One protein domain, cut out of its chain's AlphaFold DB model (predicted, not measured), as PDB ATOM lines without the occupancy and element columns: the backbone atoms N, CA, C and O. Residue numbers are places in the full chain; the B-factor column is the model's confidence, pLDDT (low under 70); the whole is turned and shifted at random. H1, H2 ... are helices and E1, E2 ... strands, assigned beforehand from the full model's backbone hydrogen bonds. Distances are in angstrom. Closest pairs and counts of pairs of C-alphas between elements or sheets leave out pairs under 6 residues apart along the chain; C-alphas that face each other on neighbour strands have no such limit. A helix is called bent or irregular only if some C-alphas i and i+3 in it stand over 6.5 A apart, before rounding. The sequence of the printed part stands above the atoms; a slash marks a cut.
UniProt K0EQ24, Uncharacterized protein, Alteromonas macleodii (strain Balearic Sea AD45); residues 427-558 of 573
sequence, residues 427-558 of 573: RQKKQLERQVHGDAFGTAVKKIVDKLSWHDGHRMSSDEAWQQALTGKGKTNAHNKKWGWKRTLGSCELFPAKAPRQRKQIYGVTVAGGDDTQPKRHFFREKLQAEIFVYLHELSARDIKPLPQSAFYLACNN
ATOM      1  N   ARG A 427     -52.386 -40.738 101.321       75.88
ATOM      2  CA  ARG A 427     -52.770 -40.186 100.019       75.88
ATOM      3  C   ARG A 427     -53.069 -38.693 100.115       75.88
ATOM      4  O   ARG A 427     -52.561 -37.935  99.289       75.88
ATOM      5  N   GLN A 428     -53.873 -38.286 101.095       77.69
ATOM      6  CA  GLN A 428     -54.263 -36.887 101.253       77.69
ATOM      7  C   GLN A 428     -53.053 -36.003 101.564       77.69
ATOM      8  O   GLN A 428     -52.857 -34.973 100.914       77.69
ATOM      9  N   LYS A 429     -52.165 -36.450 102.461       81.69
ATOM     10  CA  LYS A 429     -50.908 -35.743 102.753       81.69
ATOM     11  C   LYS A 429     -50.037 -35.578 101.509       81.69
ATOM     12  O   LYS A 429     -49.632 -34.466 101.188       81.69
ATOM     13  N   LYS A 430     -49.845 -36.646 100.728       81.75
ATOM     14  CA  LYS A 430     -49.072 -36.594  99.476       81.75
ATOM     15  C   LYS A 430     -49.666 -35.625  98.449       81.75
ATOM     16  O   LYS A 430     -48.935 -35.004  97.677       81.75
ATOM     17  N   GLN A 431     -50.990 -35.511  98.394       78.19
ATOM     18  CA  GLN A 431     -51.666 -34.571  97.503       78.19
ATOM     19  C   GLN A 431     -51.449 -33.118  97.939       78.19
ATOM     20  O   GLN A 431     -51.110 -32.286  97.093       78.19
ATOM     21  N   LEU A 432     -51.554 -32.834  99.240       82.25
ATOM     22  CA  LEU A 432     -51.216 -31.525  99.798       82.25
ATOM     23  C   LEU A 432     -49.750 -31.169  99.538       82.25
ATOM     24  O   LEU A 432     -49.468 -30.088  99.027       82.25
ATOM     25  N   GLU A 433     -48.819 -32.078  99.832       84.56
ATOM     26  CA  GLU A 433     -47.384 -31.882  99.600       84.56
ATOM     27  C   GLU A 433     -47.098 -31.503  98.146       84.56
ATOM     28  O   GLU A 433     -46.384 -30.535  97.885       84.56
ATOM     29  N   ARG A 434     -47.710 -32.212  97.189       81.94
ATOM     30  CA  ARG A 434     -47.591 -31.898  95.758       81.94
ATOM     31  C   ARG A 434     -48.083 -30.490  95.432       81.94
ATOM     32  O   ARG A 434     -47.409 -29.777  94.691       81.94
ATOM     33  N   GLN A 435     -49.224 -30.083  95.986       82.06
ATOM     34  CA  GLN A 435     -49.786 -28.749  95.768       82.06
ATOM     35  C   GLN A 435     -48.891 -27.653  96.362       82.06
ATOM     36  O   GLN A 435     -48.595 -26.655  95.708       82.06
ATOM     37  N   VAL A 436     -48.404 -27.859  97.587       85.81
ATOM     38  CA  VAL A 436     -47.508 -26.931  98.288       85.81
ATOM     39  C   VAL A 436     -46.187 -26.783  97.543       85.81
ATOM     40  O   VAL A 436     -45.713 -25.665  97.334       85.81
ATOM     41  N   HIS A 437     -45.609 -27.902  97.110       88.12
ATOM     42  CA  HIS A 437     -44.356 -27.926  96.372       88.12
ATOM     43  C   HIS A 437     -44.486 -27.215  95.017       88.12
ATOM     44  O   HIS A 437     -43.636 -26.399  94.652       88.12
ATOM     45  N   GLY A 438     -45.598 -27.448  94.318       87.50
ATOM     46  CA  GLY A 438     -45.972 -26.757  93.089       87.50
ATOM     47  C   GLY A 438     -46.115 -25.239  93.233       87.50
ATOM     48  O   GLY A 438     -45.523 -24.475  92.467       87.50
ATOM     49  N   ASP A 439     -46.825 -24.779  94.264       86.62
ATOM     50  CA  ASP A 439     -46.991 -23.350  94.558       86.62
ATOM     51  C   ASP A 439     -45.671 -22.665  94.931       86.62
ATOM     52  O   ASP A 439     -45.408 -21.524  94.524       86.62
ATOM     53  N   ALA A 440     -44.831 -23.351  95.712       90.31
ATOM     54  CA  ALA A 440     -43.503 -22.865  96.066       90.31
ATOM     55  C   ALA A 440     -42.654 -22.676  94.804       90.31
ATOM     56  O   ALA A 440     -42.046 -21.619  94.627       90.31
ATOM     57  N   PHE A 441     -42.680 -23.654  93.893       93.38
ATOM     58  CA  PHE A 441     -41.997 -23.562  92.608       93.38
ATOM     59  C   PHE A 441     -42.524 -22.404  91.755       93.38
ATOM     60  O   PHE A 441     -41.739 -21.574  91.297       93.38
ATOM     61  N   GLY A 442     -43.845 -22.268  91.605       91.38
ATOM     62  CA  GLY A 442     -44.444 -21.147  90.875       91.38
ATOM     63  C   GLY A 442     -44.060 -19.785  91.464       91.38
ATOM     64  O   GLY A 442     -43.767 -18.840  90.729       91.38
ATOM     65  N   THR A 443     -43.975 -19.687  92.794       91.44
ATOM     66  CA  THR A 443     -43.502 -18.484  93.496       91.44
ATOM     67  C   THR A 443     -42.021 -18.212  93.235       91.44
ATOM     68  O   THR A 443     -41.645 -17.062  93.001       91.44
ATOM     69  N   ALA A 444     -41.177 -19.244  93.253       93.00
ATOM     70  CA  ALA A 444     -39.756 -19.126  92.946       93.00
ATOM     71  C   ALA A 444     -39.537 -18.667  91.496       93.00
ATOM     72  O   ALA A 444     -38.809 -17.700  91.269       93.00
ATOM     73  N   VAL A 445     -40.248 -19.262  90.531       93.31
ATOM     74  CA  VAL A 445     -40.223 -18.837  89.122       93.31
ATOM     75  C   VAL A 445     -40.651 -17.379  89.003       93.31
ATOM     76  O   VAL A 445     -39.940 -16.582  88.400       93.31
ATOM     77  N   LYS A 446     -41.748 -16.975  89.653       93.38
ATOM     78  CA  LYS A 446     -42.221 -15.581  89.640       93.38
ATOM     79  C   LYS A 446     -41.173 -14.578  90.149       93.38
ATOM     80  O   LYS A 446     -41.160 -13.440  89.693       93.38
ATOM     81  N   LYS A 447     -40.289 -14.970  91.077       92.25
ATOM     82  CA  LYS A 447     -39.207 -14.104  91.593       92.25
ATOM     83  C   LYS A 447     -38.053 -13.920  90.604       92.25
ATOM     84  O   LYS A 447     -37.372 -12.893  90.665       92.25
ATOM     85  N   ILE A 448     -37.801 -14.906  89.742       93.38
ATOM     86  CA  ILE A 448     -36.689 -14.868  88.784       93.38
ATOM     87  C   ILE A 448     -37.127 -14.523  87.367       93.38
ATOM     88  O   ILE A 448     -36.294 -14.059  86.600       93.38
ATOM     89  N   VAL A 449     -38.406 -14.704  87.021       91.75
ATOM     90  CA  VAL A 449     -38.879 -14.620  85.635       91.75
ATOM     91  C   VAL A 449     -38.521 -13.285  85.000       91.75
ATOM     92  O   VAL A 449     -38.000 -13.271  83.897       91.75
ATOM     93  N   ASP A 450     -38.683 -12.167  85.706       89.00
ATOM     94  CA  ASP A 450     -38.364 -10.843  85.162       89.00
ATOM     95  C   ASP A 450     -36.856 -10.539  85.108       89.00
ATOM     96  O   ASP A 450     -36.459  -9.554  84.493       89.00
ATOM     97  N   LYS A 451     -36.017 -11.380  85.726       92.50
ATOM     98  CA  LYS A 451     -34.547 -11.296  85.679       92.50
ATOM     99  C   LYS A 451     -33.935 -12.142  84.564       92.50
ATOM    100  O   LYS A 451     -32.735 -12.037  84.331       92.50
ATOM    101  N   LEU A 452     -34.728 -13.003  83.927       92.12
ATOM    102  CA  LEU A 452     -34.279 -13.787  82.780       92.12
ATOM    103  C   LEU A 452     -34.007 -12.866  81.590       92.12
ATOM    104  O   LEU A 452     -34.534 -11.752  81.520       92.12
ATOM    105  N   SER A 453     -33.224 -13.357  80.633       92.06
ATOM    106  CA  SER A 453     -32.779 -12.599  79.456       92.06
ATOM    107  C   SER A 453     -33.887 -12.409  78.401       92.06
ATOM    108  O   SER A 453     -33.738 -12.780  77.233       92.06
ATOM    109  N   TRP A 454     -35.035 -11.864  78.814       93.44
ATOM    110  CA  TRP A 454     -36.178 -11.603  77.945       93.44
ATOM    111  C   TRP A 454     -35.886 -10.493  76.943       93.44
ATOM    112  O   TRP A 454     -35.377  -9.429  77.286       93.44
ATOM    113  N   HIS A 455     -36.324 -10.720  75.711       93.38
ATOM    114  CA  HIS A 455     -36.371  -9.716  74.661       93.38
ATOM    115  C   HIS A 455     -37.831  -9.334  74.430       93.38
ATOM    116  O   HIS A 455     -38.627 -10.129  73.923       93.38
ATOM    117  N   ASP A 456     -38.197  -8.124  74.840       91.56
ATOM    118  CA  ASP A 456     -39.554  -7.615  74.682       91.56
ATOM    119  C   ASP A 456     -39.765  -7.072  73.263       91.56
ATOM    120  O   ASP A 456     -38.896  -6.427  72.679       91.56
ATOM    121  N   GLY A 457     -40.947  -7.316  72.703       90.31
ATOM    122  CA  GLY A 457     -41.312  -6.847  71.373       90.31
ATOM    123  C   GLY A 457     -42.820  -6.794  71.168       90.31
ATOM    124  O   GLY A 457     -43.613  -6.810  72.116       90.31
ATOM    125  N   HIS A 458     -43.242  -6.755  69.907       89.25
ATOM    126  CA  HIS A 458     -44.660  -6.739  69.550       89.25
ATOM    127  C   HIS A 458     -45.002  -7.694  68.409       89.25
ATOM    128  O   HIS A 458     -44.149  -8.154  67.653       89.25
ATOM    129  N   ARG A 459     -46.300  -7.961  68.267       82.62
ATOM    130  CA  ARG A 459     -46.870  -8.815  67.214       82.62
ATOM    131  C   ARG A 459     -47.361  -8.040  65.989       82.62
ATOM    132  O   ARG A 459     -47.957  -8.632  65.097       82.62
ATOM    133  N   MET A 460     -47.159  -6.722  65.961       78.31
ATOM    134  CA  MET A 460     -47.471  -5.892  64.793       78.31
ATOM    135  C   MET A 460     -46.436  -6.076  63.681       78.31
ATOM    136  O   MET A 460     -45.320  -6.520  63.937       78.31
ATOM    137  N   SER A 461     -46.821  -5.727  62.452       77.38
ATOM    138  CA  SER A 461     -46.016  -5.924  61.239       77.38
ATOM    139  C   SER A 461     -44.734  -5.087  61.183       77.38
ATOM    140  O   SER A 461     -43.841  -5.424  60.414       77.38
ATOM    141  N   SER A 462     -44.643  -4.000  61.956       81.75
ATOM    142  CA  SER A 462     -43.457  -3.141  62.052       81.75
ATOM    143  C   SER A 462     -43.455  -2.314  63.343       81.75
ATOM    144  O   SER A 462     -44.520  -2.074  63.925       81.75
ATOM    145  N   ASP A 463     -42.273  -1.841  63.752       82.69
ATOM    146  CA  ASP A 463     -42.099  -0.916  64.884       82.69
ATOM    147  C   ASP A 463     -42.910   0.370  64.690       82.69
ATOM    148  O   ASP A 463     -43.531   0.875  65.623       82.69
ATOM    149  N   GLU A 464     -42.986   0.870  63.456       82.12
ATOM    150  CA  GLU A 464     -43.807   2.030  63.103       82.12
ATOM    151  C   GLU A 464     -45.299   1.771  63.348       82.12
ATOM    152  O   GLU A 464     -45.981   2.606  63.947       82.12
ATOM    153  N   ALA A 465     -45.810   0.598  62.948       78.69
ATOM    154  CA  ALA A 465     -47.200   0.213  63.192       78.69
ATOM    155  C   ALA A 465     -47.492   0.090  64.696       78.69
ATOM    156  O   ALA A 465     -48.572   0.472  65.153       78.69
ATOM    157  N   TRP A 466     -46.519  -0.384  65.474       83.56
ATOM    158  CA  TRP A 466     -46.608  -0.437  66.930       83.56
ATOM    159  C   TRP A 466     -46.620   0.947  67.578       83.56
ATOM    160  O   TRP A 466     -47.490   1.229  68.404       83.56
ATOM    161  N   GLN A 467     -45.731   1.852  67.167       82.50
ATOM    162  CA  GLN A 467     -45.730   3.225  67.673       82.50
ATOM    163  C   GLN A 467     -47.043   3.939  67.337       82.50
ATOM    164  O   GLN A 467     -47.675   4.530  68.215       82.50
ATOM    165  N   GLN A 468     -47.541   3.800  66.106       78.88
ATOM    166  CA  GLN A 468     -48.849   4.333  65.720       78.88
ATOM    167  C   GLN A 468     -49.978   3.756  66.588       78.88
ATOM    168  O   GLN A 468     -50.806   4.504  67.114       78.88
ATOM    169  N   ALA A 469     -49.971   2.447  66.835       77.44
ATOM    170  CA  ALA A 469     -50.938   1.777  67.699       77.44
ATOM    171  C   ALA A 469     -50.925   2.280  69.157       77.44
ATOM    172  O   ALA A 469     -51.980   2.286  69.804       77.44
ATOM    173  N   LEU A 470     -49.768   2.721  69.664       80.75
ATOM    174  CA  LEU A 470     -49.599   3.288  71.005       80.75
ATOM    175  C   LEU A 470     -49.974   4.774  71.107       80.75
ATOM    176  O   LEU A 470     -50.327   5.232  72.197       80.75
ATOM    177  N   THR A 471     -49.945   5.520  70.000       79.19
ATOM    178  CA  THR A 471     -50.313   6.954  69.964       79.19
ATOM    179  C   THR A 471     -51.824   7.220  69.942       79.19
ATOM    180  O   THR A 471     -52.259   8.352  70.166       79.19
ATOM    181  N   GLY A 472     -52.656   6.193  69.730       70.62
ATOM    182  CA  GLY A 472     -54.115   6.323  69.785       70.62
ATOM    183  C   GLY A 472     -54.634   6.795  71.156       70.62
ATOM    184  O   GLY A 472     -54.006   6.576  72.193       70.62
ATOM    185  N   LYS A 473     -55.823   7.414  71.198       69.56
ATOM    186  CA  LYS A 473     -56.501   7.804  72.454       69.56
ATOM    187  C   LYS A 473     -57.586   6.791  72.844       69.56
ATOM    188  O   LYS A 473     -58.261   6.218  71.991       69.56
ATOM    189  N   GLY A 474     -57.788   6.582  74.146       68.81
ATOM    190  CA  GLY A 474     -58.908   5.796  74.677       68.81
ATOM    191  C   GLY A 474     -58.786   4.274  74.496       68.81
ATOM    192  O   GLY A 474     -57.737   3.683  74.756       68.81
ATOM    193  N   LYS A 475     -59.886   3.617  74.097       66.00
ATOM    194  CA  LYS A 475     -60.038   2.143  74.107       66.00
ATOM    195  C   LYS A 475     -59.060   1.403  73.182       66.00
ATOM    196  O   LYS A 475     -58.666   0.288  73.512       66.00
ATOM    197  N   THR A 476     -58.650   2.006  72.066       69.19
ATOM    198  CA  THR A 476     -57.739   1.389  71.082       69.19
ATOM    199  C   THR A 476     -56.317   1.253  71.629       69.19
ATOM    200  O   THR A 476     -55.708   0.197  71.511       69.19
ATOM    201  N   ASN A 477     -55.821   2.273  72.331       75.50
ATOM    202  CA  ASN A 477     -54.521   2.232  73.007       75.50
ATOM    203  C   ASN A 477     -54.502   1.170  74.113       75.50
ATOM    204  O   ASN A 477     -53.619   0.315  74.156       75.50
ATOM    205  N   ALA A 478     -55.541   1.161  74.953       72.31
ATOM    206  CA  ALA A 478     -55.702   0.149  75.992       72.31
ATOM    207  C   ALA A 478     -55.788  -1.276  75.410       72.31
ATOM    208  O   ALA A 478     -55.261  -2.214  76.001       72.31
ATOM    209  N   HIS A 479     -56.417  -1.446  74.242       80.12
ATOM    210  CA  HIS A 479     -56.452  -2.719  73.527       80.12
ATOM    211  C   HIS A 479     -55.056  -3.138  73.044       80.12
ATOM    212  O   HIS A 479     -54.620  -4.246  73.346       80.12
ATOM    213  N   ASN A 480     -54.334  -2.259  72.348       79.12
ATOM    214  CA  ASN A 480     -53.019  -2.571  71.783       79.12
ATOM    215  C   ASN A 480     -51.982  -2.870  72.873       79.12
ATOM    216  O   ASN A 480     -51.269  -3.866  72.777       79.12
ATOM    217  N   LYS A 481     -51.979  -2.108  73.973       76.50
ATOM    218  CA  LYS A 481     -51.151  -2.406  75.156       76.50
ATOM    219  C   LYS A 481     -51.494  -3.746  75.802       76.50
ATOM    220  O   LYS A 481     -50.622  -4.396  76.364       76.50
ATOM    221  N   LYS A 482     -52.758  -4.168  75.732       79.81
ATOM    222  CA  LYS A 482     -53.212  -5.431  76.319       79.81
ATOM    223  C   LYS A 482     -52.873  -6.651  75.458       79.81
ATOM    224  O   LYS A 482     -52.570  -7.700  76.019       79.81
ATOM    225  N   TRP A 483     -52.945  -6.529  74.131       82.38
ATOM    226  CA  TRP A 483     -52.919  -7.671  73.204       82.38
ATOM    227  C   TRP A 483     -51.733  -7.701  72.231       82.38
ATOM    228  O   TRP A 483     -51.493  -8.731  71.611       82.38
ATOM    229  N   GLY A 484     -51.022  -6.586  72.058       81.62
ATOM    230  CA  GLY A 484     -50.021  -6.428  71.001       81.62
ATOM    231  C   GLY A 484     -48.593  -6.802  71.388       81.62
ATOM    232  O   GLY A 484     -47.746  -6.876  70.500       81.62
ATOM    233  N   TRP A 485     -48.314  -7.042  72.670       90.25
ATOM    234  CA  TRP A 485     -46.968  -7.356  73.151       90.25
ATOM    235  C   TRP A 485     -46.588  -8.824  72.914       90.25
ATOM    236  O   TRP A 485     -47.450  -9.701  72.825       90.25
ATOM    237  N   LYS A 486     -45.285  -9.084  72.841       92.94
ATOM    238  CA  LYS A 486     -44.678 -10.413  72.956       92.94
ATOM    239  C   LYS A 486     -43.379 -10.321  73.755       92.94
ATOM    240  O   LYS A 486     -42.781  -9.249  73.811       92.94
ATOM    241  N   ARG A 487     -42.949 -11.424  74.361       93.75
ATOM    242  CA  ARG A 487     -41.637 -11.550  75.012       93.75
ATOM    243  C   ARG A 487     -40.958 -12.819  74.522       93.75
ATOM    244  O   ARG A 487     -41.613 -13.855  74.447       93.75
ATOM    245  N   THR A 488     -39.669 -12.748  74.224       93.94
ATOM    246  CA  THR A 488     -38.886 -13.889  73.743       93.94
ATOM    247  C   THR A 488     -37.806 -14.259  74.751       93.94
ATOM    248  O   THR A 488     -37.077 -13.384  75.212       93.94
ATOM    249  N   LEU A 489     -37.688 -15.543  75.079       94.00
ATOM    250  CA  LEU A 489     -36.596 -16.102  75.875       94.00
ATOM    251  C   LEU A 489     -36.062 -17.336  75.153       94.00
ATOM    252  O   LEU A 489     -36.776 -18.327  75.026       94.00
ATOM    253  N   GLY A 490     -34.822 -17.252  74.664       91.50
ATOM    254  CA  GLY A 490     -34.217 -18.298  73.840       91.50
ATOM    255  C   GLY A 490     -35.102 -18.688  72.656       91.50
ATOM    256  O   GLY A 490     -35.391 -17.854  71.798       91.50
ATOM    257  N   SER A 491     -35.539 -19.945  72.621       90.94
ATOM    258  CA  SER A 491     -36.395 -20.505  71.567       90.94
ATOM    259  C   SER A 491     -37.891 -20.207  71.748       90.94
ATOM    260  O   SER A 491     -38.686 -20.479  70.847       90.94
ATOM    261  N   CYS A 492     -38.297 -19.642  72.889       93.44
ATOM    262  CA  CYS A 492     -39.699 -19.439  73.243       93.44
ATOM    263  C   CYS A 492     -40.175 -17.994  73.031       93.44
ATOM    264  O   CYS A 492     -39.544 -17.045  73.487       93.44
ATOM    265  N   GLU A 493     -41.361 -17.816  72.445       94.56
ATOM    266  CA  GLU A 493     -42.071 -16.540  72.293       94.56
ATOM    267  C   GLU A 493     -43.420 -16.575  73.033       94.56
ATOM    268  O   GLU A 493     -44.354 -17.250  72.604       94.56
ATOM    269  N   LEU A 494     -43.542 -15.815  74.121       94.00
ATOM    270  CA  LEU A 494     -44.745 -15.643  74.940       94.00
ATOM    271  C   LEU A 494     -45.577 -14.441  74.470       94.00
ATOM    272  O   LEU A 494     -45.051 -13.346  74.276       94.00
ATOM    273  N   PHE A 495     -46.896 -14.604  74.371       91.62
ATOM    274  CA  PHE A 495     -47.814 -13.539  73.966       91.62
ATOM    275  C   PHE A 495     -49.225 -13.694  74.559       91.62
ATOM    276  O   PHE A 495     -49.664 -14.801  74.872       91.62
ATOM    277  N   PRO A 496     -50.004 -12.605  74.684       88.81
ATOM    278  CA  PRO A 496     -51.401 -12.678  75.084       88.81
ATOM    279  C   PRO A 496     -52.277 -13.157  73.912       88.81
ATOM    280  O   PRO A 496     -52.084 -12.783  72.752       88.81
ATOM    281  N   ALA A 497     -53.290 -13.958  74.221       81.81
ATOM    282  CA  ALA A 497     -54.261 -14.476  73.264       81.81
ATOM    283  C   ALA A 497     -55.679 -14.447  73.846       81.81
ATOM    284  O   ALA A 497     -55.890 -14.357  75.055       81.81
ATOM    285  N   LYS A 498     -56.690 -14.492  72.981       72.81
ATOM    286  CA  LYS A 498     -58.093 -14.394  73.391       72.81
ATOM    287  C   LYS A 498     -58.777 -15.741  73.211       72.81
ATOM    288  O   LYS A 498     -58.814 -16.254  72.097       72.81
ATOM    289  N   ALA A 499     -59.362 -16.277  74.283       62.50
ATOM    290  CA  ALA A 499     -60.137 -17.508  74.193       62.50
ATOM    291  C   ALA A 499     -61.389 -17.289  73.316       62.50
ATOM    292  O   ALA A 499     -62.122 -16.309  73.539       62.50
ATOM    293  N   PRO A 500     -61.680 -18.181  72.351       47.56
ATOM    294  CA  PRO A 500     -62.940 -18.155  71.623       47.56
ATOM    295  C   PRO A 500     -64.118 -18.221  72.606       47.56
ATOM    296  O   PRO A 500     -64.076 -18.939  73.602       47.56
ATOM    297  N   ARG A 501     -65.179 -17.449  72.347       46.91
ATOM    298  CA  ARG A 501     -66.448 -17.414  73.111       46.91
ATOM    299  C   ARG A 501     -66.410 -16.895  74.563       46.91
ATOM    300  O   ARG A 501     -67.427 -16.370  74.997       46.91
ATOM    301  N   GLN A 502     -65.293 -16.929  75.297       52.28
ATOM    302  CA  GLN A 502     -65.294 -16.602  76.741       52.28
ATOM    303  C   GLN A 502     -64.847 -15.179  77.132       52.28
ATOM    304  O   GLN A 502     -64.863 -14.849  78.313       52.28
ATOM    305  N   ARG A 503     -64.439 -14.310  76.189       56.75
ATOM    306  CA  ARG A 503     -63.894 -12.944  76.450       56.75
ATOM    307  C   ARG A 503     -62.770 -12.869  77.513       56.75
ATOM    308  O   ARG A 503     -62.347 -11.766  77.853       56.75
ATOM    309  N   LYS A 504     -62.251 -14.000  78.000       65.88
ATOM    310  CA  LYS A 504     -61.130 -14.087  78.939       65.88
ATOM    311  C   LYS A 504     -59.804 -14.066  78.178       65.88
ATOM    312  O   LYS A 504     -59.695 -14.591  77.067       65.88
ATOM    313  N   GLN A 505     -58.826 -13.396  78.775       76.31
ATOM    314  CA  GLN A 505     -57.448 -13.390  78.304       76.31
ATOM    315  C   GLN A 505     -56.787 -14.714  78.681       76.31
ATOM    316  O   GLN A 505     -56.942 -15.166  79.808       76.31
ATOM    317  N   ILE A 506     -56.089 -15.303  77.719       83.00
ATOM    318  CA  ILE A 506     -55.228 -16.479  77.852       83.00
ATOM    319  C   ILE A 506     -53.834 -16.107  77.327       83.00
ATOM    320  O   ILE A 506     -53.633 -14.997  76.821       83.00
ATOM    321  N   TYR A 507     -52.870 -17.012  77.437       86.12
ATOM    322  CA  TYR A 507     -51.482 -16.763  77.051       86.12
ATOM    323  C   TYR A 507     -50.997 -17.873  76.126       86.12
ATOM    324  O   TYR A 507     -51.241 -19.044  76.399       86.12
ATOM    325  N   GLY A 508     -50.376 -17.505  75.010       85.31
ATOM    326  CA  GLY A 508     -49.784 -18.429  74.050       85.31
ATOM    327  C   GLY A 508     -48.262 -18.400  74.135       85.31
ATOM    328  O   GLY A 508     -47.686 -17.341  74.371       85.31
ATOM    329  N   VAL A 509     -47.621 -19.547  73.929       89.19
ATOM    330  CA  VAL A 509     -46.164 -19.674  73.809       89.19
ATOM    331  C   VAL A 509     -45.837 -20.400  72.513       89.19
ATOM    332  O   VAL A 509     -46.278 -21.530  72.331       89.19
ATOM    333  N   THR A 510     -45.072 -19.778  71.620       89.75
ATOM    334  CA  THR A 510     -44.507 -20.442  70.437       89.75
ATOM    335  C   THR A 510     -43.081 -20.885  70.746       89.75
ATOM    336  O   THR A 510     -42.274 -20.057  71.136       89.75
ATOM    337  N   VAL A 511     -42.761 -22.156  70.541       89.19
ATOM    338  CA  VAL A 511     -41.402 -22.702  70.598       89.19
ATOM    339  C   VAL A 511     -40.885 -22.833  69.167       89.19
ATOM    340  O   VAL A 511     -41.546 -23.456  68.327       89.19
ATOM    341  N   ALA A 512     -39.736 -22.227  68.874       84.25
ATOM    342  CA  ALA A 512     -39.064 -22.367  67.589       84.25
ATOM    343  C   ALA A 512     -38.619 -23.824  67.387       84.25
ATOM    344  O   ALA A 512     -38.007 -24.421  68.269       84.25
ATOM    345  N   GLY A 513     -38.946 -24.409  66.235       66.25
ATOM    346  CA  GLY A 513     -38.354 -25.682  65.833       66.25
ATOM    347  C   GLY A 513     -36.921 -25.472  65.339       66.25
ATOM    348  O   GLY A 513     -36.591 -24.385  64.867       66.25
ATOM    349  N   GLY A 514     -36.074 -26.501  65.439       57.97
ATOM    350  CA  GLY A 514     -34.805 -26.531  64.700       57.97
ATOM    351  C   GLY A 514     -35.047 -26.536  63.186       57.97
ATOM    352  O   GLY A 514     -36.194 -26.705  62.769       57.97
ATOM    353  N   ASP A 515     -33.981 -26.397  62.389       49.41
ATOM    354  CA  ASP A 515     -34.006 -26.116  60.935       49.41
ATOM    355  C   ASP A 515     -34.982 -26.971  60.085       49.41
ATOM    356  O   ASP A 515     -35.432 -26.503  59.043       49.41
ATOM    357  N   ASP A 516     -35.397 -28.159  60.554       49.03
ATOM    358  CA  ASP A 516     -36.331 -29.077  59.871       49.03
ATOM    359  C   ASP A 516     -37.692 -29.306  60.579       49.03
ATOM    360  O   ASP A 516     -38.475 -30.168  60.175       49.03
ATOM    361  N   THR A 517     -38.030 -28.560  61.640       57.38
ATOM    362  CA  THR A 517     -39.269 -28.782  62.421       57.38
ATOM    363  C   THR A 517     -40.167 -27.552  62.493       57.38
ATOM    364  O   THR A 517     -39.718 -26.436  62.736       57.38
ATOM    365  N   GLN A 518     -41.478 -27.747  62.304       67.50
ATOM    366  CA  GLN A 518     -42.444 -26.655  62.427       67.50
ATOM    367  C   GLN A 518     -42.515 -26.119  63.870       67.50
ATOM    368  O   GLN A 518     -42.463 -26.908  64.820       67.50
ATOM    369  N   PRO A 519     -42.691 -24.797  64.051       74.94
ATOM    370  CA  PRO A 519     -42.828 -24.190  65.368       74.94
ATOM    371  C   PRO A 519     -44.074 -24.699  66.100       74.94
ATOM    372  O   PRO A 519     -45.164 -24.812  65.534       74.94
ATOM    373  N   LYS A 520     -43.915 -24.964  67.397       80.62
ATOM    374  CA  LYS A 520     -44.927 -25.560  68.278       80.62
ATOM    375  C   LYS A 520     -45.608 -24.471  69.125       80.62
ATOM    376  O   LYS A 520     -44.910 -23.710  69.779       80.62
ATOM    377  N   ARG A 521     -46.952 -24.369  69.161       80.50
ATOM    378  CA  ARG A 521     -47.686 -23.384  69.995       80.50
ATOM    379  C   ARG A 521     -48.497 -23.940  71.176       80.50
ATOM    380  O   ARG A 521     -49.525 -24.571  70.969       80.50
ATOM    381  N   HIS A 522     -48.144 -23.575  72.406       79.44
ATOM    382  CA  HIS A 522     -48.835 -23.945  73.652       79.44
ATOM    383  C   HIS A 522     -49.771 -22.830  74.150       79.44
ATOM    384  O   HIS A 522     -49.486 -21.656  73.926       79.44
ATOM    385  N   PHE A 523     -50.867 -23.170  74.847       79.62
ATOM    386  CA  PHE A 523     -51.830 -22.198  75.395       79.62
ATOM    387  C   PHE A 523     -52.127 -22.442  76.871       79.62
ATOM    388  O   PHE A 523     -52.353 -23.575  77.285       79.62
ATOM    389  N   PHE A 524     -52.201 -21.356  77.636       77.75
ATOM    390  CA  PHE A 524     -52.320 -21.361  79.089       77.75
ATOM    391  C   PHE A 524     -53.421 -20.419  79.561       77.75
ATOM    392  O   PHE A 524     -53.659 -19.358  78.970       77.75
ATOM    393  N   ARG A 525     -54.091 -20.795  80.654       76.75
ATOM    394  CA  ARG A 525     -55.157 -19.981  81.257       76.75
ATOM    395  C   ARG A 525     -54.583 -18.757  81.960       76.75
ATOM    396  O   ARG A 525     -55.194 -17.691  81.920       76.75
ATOM    397  N   GLU A 526     -53.402 -18.904  82.549       82.94
ATOM    398  CA  GLU A 526     -52.742 -17.867  83.332       82.94
ATOM    399  C   GLU A 526     -51.357 -17.527  82.788       82.94
ATOM    400  O   GLU A 526     -50.683 -18.355  82.175       82.94
ATOM    401  N   LYS A 527     -50.924 -16.285  83.036       89.56
ATOM    402  CA  LYS A 527     -49.613 -15.795  82.595       89.56
ATOM    403  C   LYS A 527     -48.488 -16.597  83.239       89.56
ATOM    404  O   LYS A 527     -47.566 -17.005  82.547       89.56
ATOM    405  N   LEU A 528     -48.615 -16.848  84.544       90.81
ATOM    406  CA  LEU A 528     -47.605 -17.551  85.326       90.81
ATOM    407  C   LEU A 528     -47.395 -18.981  84.820       90.81
ATOM    408  O   LEU A 528     -46.260 -19.421  84.719       90.81
ATOM    409  N   GLN A 529     -48.460 -19.684  84.427       89.44
ATOM    410  CA  GLN A 529     -48.339 -21.013  83.819       89.44
ATOM    411  C   GLN A 529     -47.521 -20.960  82.522       89.44
ATOM    412  O   GLN A 529     -46.626 -21.774  82.314       89.44
ATOM    413  N   ALA A 530     -47.781 -19.967  81.670       90.12
ATOM    414  CA  ALA A 530     -47.015 -19.780  80.442       90.12
ATOM    415  C   ALA A 530     -45.537 -19.447  80.724       90.12
ATOM    416  O   ALA A 530     -44.648 -19.953  80.048       90.12
ATOM    417  N   GLU A 531     -45.269 -18.629  81.742       94.88
ATOM    418  CA  GLU A 531     -43.916 -18.285  82.195       94.88
ATOM    419  C   GLU A 531     -43.168 -19.496  82.774       94.88
ATOM    420  O   GLU A 531     -42.012 -19.719  82.421       94.88
ATOM    421  N   ILE A 532     -43.836 -20.314  83.596       94.31
ATOM    422  CA  ILE A 532     -43.302 -21.581  84.117       94.31
ATOM    423  C   ILE A 532     -42.939 -22.515  82.966       94.31
ATOM    424  O   ILE A 532     -41.848 -23.079  82.962       94.31
ATOM    425  N   PHE A 533     -43.824 -22.652  81.975       93.81
ATOM    426  CA  PHE A 533     -43.550 -23.464  80.795       93.81
ATOM    427  C   PHE A 533     -42.296 -22.990  80.058       93.81
ATOM    428  O   PHE A 533     -41.416 -23.805  79.799       93.81
ATOM    429  N   VAL A 534     -42.202 -21.691  79.739       94.56
ATOM    430  CA  VAL A 534     -41.043 -21.127  79.024       94.56
ATOM    431  C   VAL A 534     -39.754 -21.389  79.797       94.56
ATOM    432  O   VAL A 534     -38.772 -21.850  79.222       94.56
ATOM    433  N   TYR A 535     -39.773 -21.146  81.106       95.25
ATOM    434  CA  TYR A 535     -38.620 -21.361  81.969       95.25
ATOM    435  C   TYR A 535     -38.163 -22.828  81.983       95.25
ATOM    436  O   TYR A 535     -36.999 -23.123  81.716       95.25
ATOM    437  N   LEU A 536     -39.088 -23.756  82.241       92.88
ATOM    438  CA  LEU A 536     -38.815 -25.194  82.257       92.88
ATOM    439  C   LEU A 536     -38.331 -25.708  80.896       92.88
ATOM    440  O   LEU A 536     -37.393 -26.502  80.832       92.88
ATOM    441  N   HIS A 537     -38.953 -25.243  79.812       92.12
ATOM    442  CA  HIS A 537     -38.568 -25.614  78.457       92.12
ATOM    443  C   HIS A 537     -37.130 -25.196  78.155       92.12
ATOM    444  O   HIS A 537     -36.332 -26.024  77.729       92.12
ATOM    445  N   GLU A 538     -36.777 -23.939  78.420       92.75
ATOM    446  CA  GLU A 538     -35.441 -23.415  78.137       92.75
ATOM    447  C   GLU A 538     -34.352 -24.069  78.999       92.75
ATOM    448  O   GLU A 538     -33.259 -24.335  78.500       92.75
ATOM    449  N   LEU A 539     -34.642 -24.401  80.262       92.25
ATOM    450  CA  LEU A 539     -33.721 -25.187  81.089       92.25
ATOM    451  C   LEU A 539     -33.427 -26.562  80.489       92.25
ATOM    452  O   LEU A 539     -32.278 -27.007  80.503       92.25
ATOM    453  N   SER A 540     -34.464 -27.236  79.990       88.81
ATOM    454  CA  SER A 540     -34.324 -28.560  79.392       88.81
ATOM    455  C   SER A 540     -33.656 -28.489  78.018       88.81
ATOM    456  O   SER A 540     -32.816 -29.327  77.715       88.81
ATOM    457  N   ALA A 541     -33.992 -27.491  77.194       87.12
ATOM    458  CA  ALA A 541     -33.427 -27.309  75.856       87.12
ATOM    459  C   ALA A 541     -31.923 -26.986  75.886       87.12
ATOM    460  O   ALA A 541     -31.201 -27.311  74.948       87.12
ATOM    461  N   ARG A 542     -31.448 -26.369  76.973       88.69
ATOM    462  CA  ARG A 542     -30.032 -26.044  77.206       88.69
ATOM    463  C   ARG A 542     -29.284 -27.107  78.018       88.69
ATOM    464  O   ARG A 542     -28.152 -26.855  78.414       88.69
ATOM    465  N   ASP A 543     -29.922 -28.245  78.301       86.81
ATOM    466  CA  ASP A 543     -29.376 -29.348  79.110       86.81
ATOM    467  C   ASP A 543     -28.916 -28.929  80.528       86.81
ATOM    468  O   ASP A 543     -28.042 -29.535  81.140       86.81
ATOM    469  N   ILE A 544     -29.510 -27.865  81.082       89.12
ATOM    470  CA  ILE A 544     -29.193 -27.364  82.432       89.12
ATOM    471  C   ILE A 544     -29.919 -28.209  83.484       89.12
ATOM    472  O   ILE A 544     -29.345 -28.610  84.501       89.12
ATOM    473  N   LYS A 545     -31.212 -28.457  83.251       86.88
ATOM    474  CA  LYS A 545     -32.058 -29.333  84.066       86.88
ATOM    475  C   LYS A 545     -32.970 -30.135  83.137       86.88
ATOM    476  O   LYS A 545     -34.057 -29.651  82.812       86.88
ATOM    477  N   PRO A 546     -32.546 -31.330  82.692       81.25
ATOM    478  CA  PRO A 546     -33.384 -32.167  81.847       81.25
ATOM    479  C   PRO A 546     -34.667 -32.541  82.591       81.25
ATOM    480  O   PRO A 546     -34.657 -32.805  83.798       81.25
ATOM    481  N   LEU A 547     -35.784 -32.536  81.868       76.38
ATOM    482  CA  LEU A 547     -37.089 -32.863  82.424       76.38
ATOM    483  C   LEU A 547     -37.517 -34.261  81.962       76.38
ATOM    484  O   LEU A 547     -37.672 -34.476  80.761       76.38
ATOM    485  N   PRO A 548     -37.747 -35.210  82.887       59.94
ATOM    486  CA  PRO A 548     -38.303 -36.520  82.541       59.94
ATOM    487  C   PRO A 548     -39.800 -36.448  82.191       59.94
ATOM    488  O   PRO A 548     -40.364 -37.413  81.684       59.94
ATOM    489  N   GLN A 549     -40.449 -35.318  82.486       66.88
ATOM    490  CA  GLN A 549     -41.869 -35.055  82.272       66.88
ATOM    491  C   GLN A 549     -42.049 -33.789  81.426       66.88
ATOM    492  O   GLN A 549     -41.199 -32.902  81.416       66.88
ATOM    493  N   SER A 550     -43.201 -33.659  80.773       78.88
ATOM    494  CA  SER A 550     -43.536 -32.474  79.982       78.88
ATOM    495  C   SER A 550     -43.475 -31.177  80.790       78.88
ATOM    496  O   SER A 550     -44.224 -31.008  81.758       78.88
ATOM    497  N   ALA A 551     -42.711 -30.187  80.319       83.38
ATOM    498  CA  ALA A 551     -42.778 -28.820  80.845       83.38
ATOM    499  C   ALA A 551     -44.211 -28.252  80.788       83.38
ATOM    500  O   ALA A 551     -44.619 -27.481  81.658       83.38
ATOM    501  N   PHE A 552     -45.002 -28.650  79.783       79.19
ATOM    502  CA  PHE A 552     -46.391 -28.212  79.643       79.19
ATOM    503  C   PHE A 552     -47.303 -28.835  80.701       79.19
ATOM    504  O   PHE A 552     -48.154 -28.138  81.254       79.19
ATOM    505  N   TYR A 553     -47.124 -30.128  80.990       77.06
ATOM    506  CA  TYR A 553     -47.877 -30.823  82.039       77.06
ATOM    507  C   TYR A 553     -47.629 -30.183  83.404       77.06
ATOM    508  O   TYR A 553     -48.588 -29.836  84.095       77.06
ATOM    509  N   LEU A 554     -46.357 -29.967  83.751       82.12
ATOM    510  CA  LEU A 554     -45.965 -29.343  85.014       82.12
ATOM    511  C   LEU A 554     -46.572 -27.939  85.146       82.12
ATOM    512  O   LEU A 554     -47.212 -27.627  86.147       82.12
ATOM    513  N   ALA A 555     -46.476 -27.125  84.093       82.69
ATOM    514  CA  ALA A 555     -47.040 -25.780  84.068       82.69
ATOM    515  C   ALA A 555     -48.575 -25.746  84.200       82.69
ATOM    516  O   ALA A 555     -49.109 -24.935  84.953       82.69
ATOM    517  N   CYS A 556     -49.304 -26.602  83.479       75.25
ATOM    518  CA  CYS A 556     -50.772 -26.594  83.498       75.25
ATOM    519  C   CYS A 556     -51.367 -27.107  84.813       75.25
ATOM    520  O   CYS A 556     -52.461 -26.679  85.185       75.25
ATOM    521  N   ASN A 557     -50.663 -28.012  85.495       73.31
ATOM    522  CA  ASN A 557     -51.100 -28.602  86.760       73.31
ATOM    523  C   ASN A 557     -50.474 -27.924  87.987       73.31
ATOM    524  O   ASN A 557     -50.658 -28.416  89.096       73.31
ATOM    525  N   ASN A 558     -49.738 -26.821  87.794       80.31
ATOM    526  CA  ASN A 558     -48.977 -26.138  88.840       80.31
ATOM    527  C   ASN A 558     -48.101 -27.113  89.646       80.31
ATOM    528  O   ASN A 558     -48.066 -27.046  90.868       80.31
TER     529      ASN A 558
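Overview. This is residues 427 to 558 of the 573 residues of an uncharacterized protein of Alteromonas macleodii (strain Balearic Sea AD45) (UniProt K0EQ24). A strongly twisted sheet of five strands has the helix H4 laid over one face, along the strands, and H5 folds back beside H4 as a helical hairpin. H1, the longest helix, crosses H4 on the side away from the sheet, and its residues 427 to 433 stick out at one end of the long axis; at the other end the pair H2 and H3 sits beyond the ends of E1 and E2. The printed part has 132 residues with five named helices and five named strands, in the order H1 E1 H2 H3 E2 E3 E4 E5 H4 H5; the sheet order is E1 E2 E3 E4 E5, antiparallel throughout, and the class is mixed, helices and strands. The whole is only just compact, close to loose, with a radius of gyration of the C-alphas of 16.8 A, and only just elongated, with spans of 55 by 36 by 30 A.

Along the chain. The sheet is made of E1, residues 455 to 458; E2, residues 485 to 489; E3, residues 492 to 498, 19.1 A long; E4, residues 505 to 511, 20.1 A; and E5, residues 520 to 524. E3 begins at C-alpha 492, (-39.699, -19.439, 73.243). H4 is residues 527 to 541, 21.0 A from first to last C-alpha, and H5 is residues 551 to 556. H1 is residues 427 to 451, 37.0 A long, beginning at C-alpha 427, (-52.770, -40.186, 100.019); it is irregular, with C-alphas 447 and 450 standing 7.3 A apart. H2 is residues 463 to 471 and H3 is residues 475 to 483. H5 ends at C-alpha 556, (-50.772, -26.594, 83.498).

Arrangement. E2, E3, E4 and E5 form a meander, each strand the antiparallel neighbour of the one before, and each step is a hairpin. Between E3 and E4, N 495 and O 508 are 2.8 A apart, within hydrogen-bond range; so are N 487 and O 494 of E2 and E3, at 2.8 A, and N 509 and O 522 of E4 and E5, at 2.8 A. The edge strand E1 is antiparallel to E2, with N 457 and O 486 at 2.9 A; the other edge strand is E5. H4 and the sheet make two layers, a helix on one face of a sheet: its height over the sheet is 8.5 A. It lies over E4 and, only just, with 3 C-alphas, over E3, and it runs along the strands, at 3 degrees to E4 on the local plane. H5 touches H4 at a shallow tilt of 13 degrees, opposite ways, a helical hairpin whose closest C-alphas are those of Gln 529 and Ala 555, 4.9 A; H5 only grazes the sheet, with residues 552 to 556. H1 is not on the sheet; with residues 442 to 449 alone it touches H4, about perpendicular at 84 degrees, the closest C-alphas being those of Val 445 and Ile 532, 6.5 A. H3 is on the sheet on the same face as H4, at a height over the sheet of 7.4 A, but over none of the strands. H2 touches H3 at a steep tilt of 46 degrees, opposite ways, with the C-alphas of Leu 470 and Asn 477 closest at 5.4 A, and it only grazes the sheet, with residues 463 to 466. H2 and H3 are both apart from H1, H4 and H5. In H2, H3, H4 and H5 every O i to N i+4 pair is within hydrogen-bond range; in H1, 19 of 21 are.

Size, cuts and confidence. The two C-alphas farthest apart are those of Arg 427 and Glu 464, 56.8 A. The printed part has no cut and no long link. The mean pLDDT of the printed part is 82.0; residues 473 to 476, 499 to 504, 513 to 518 and 548 to 549 are under 70.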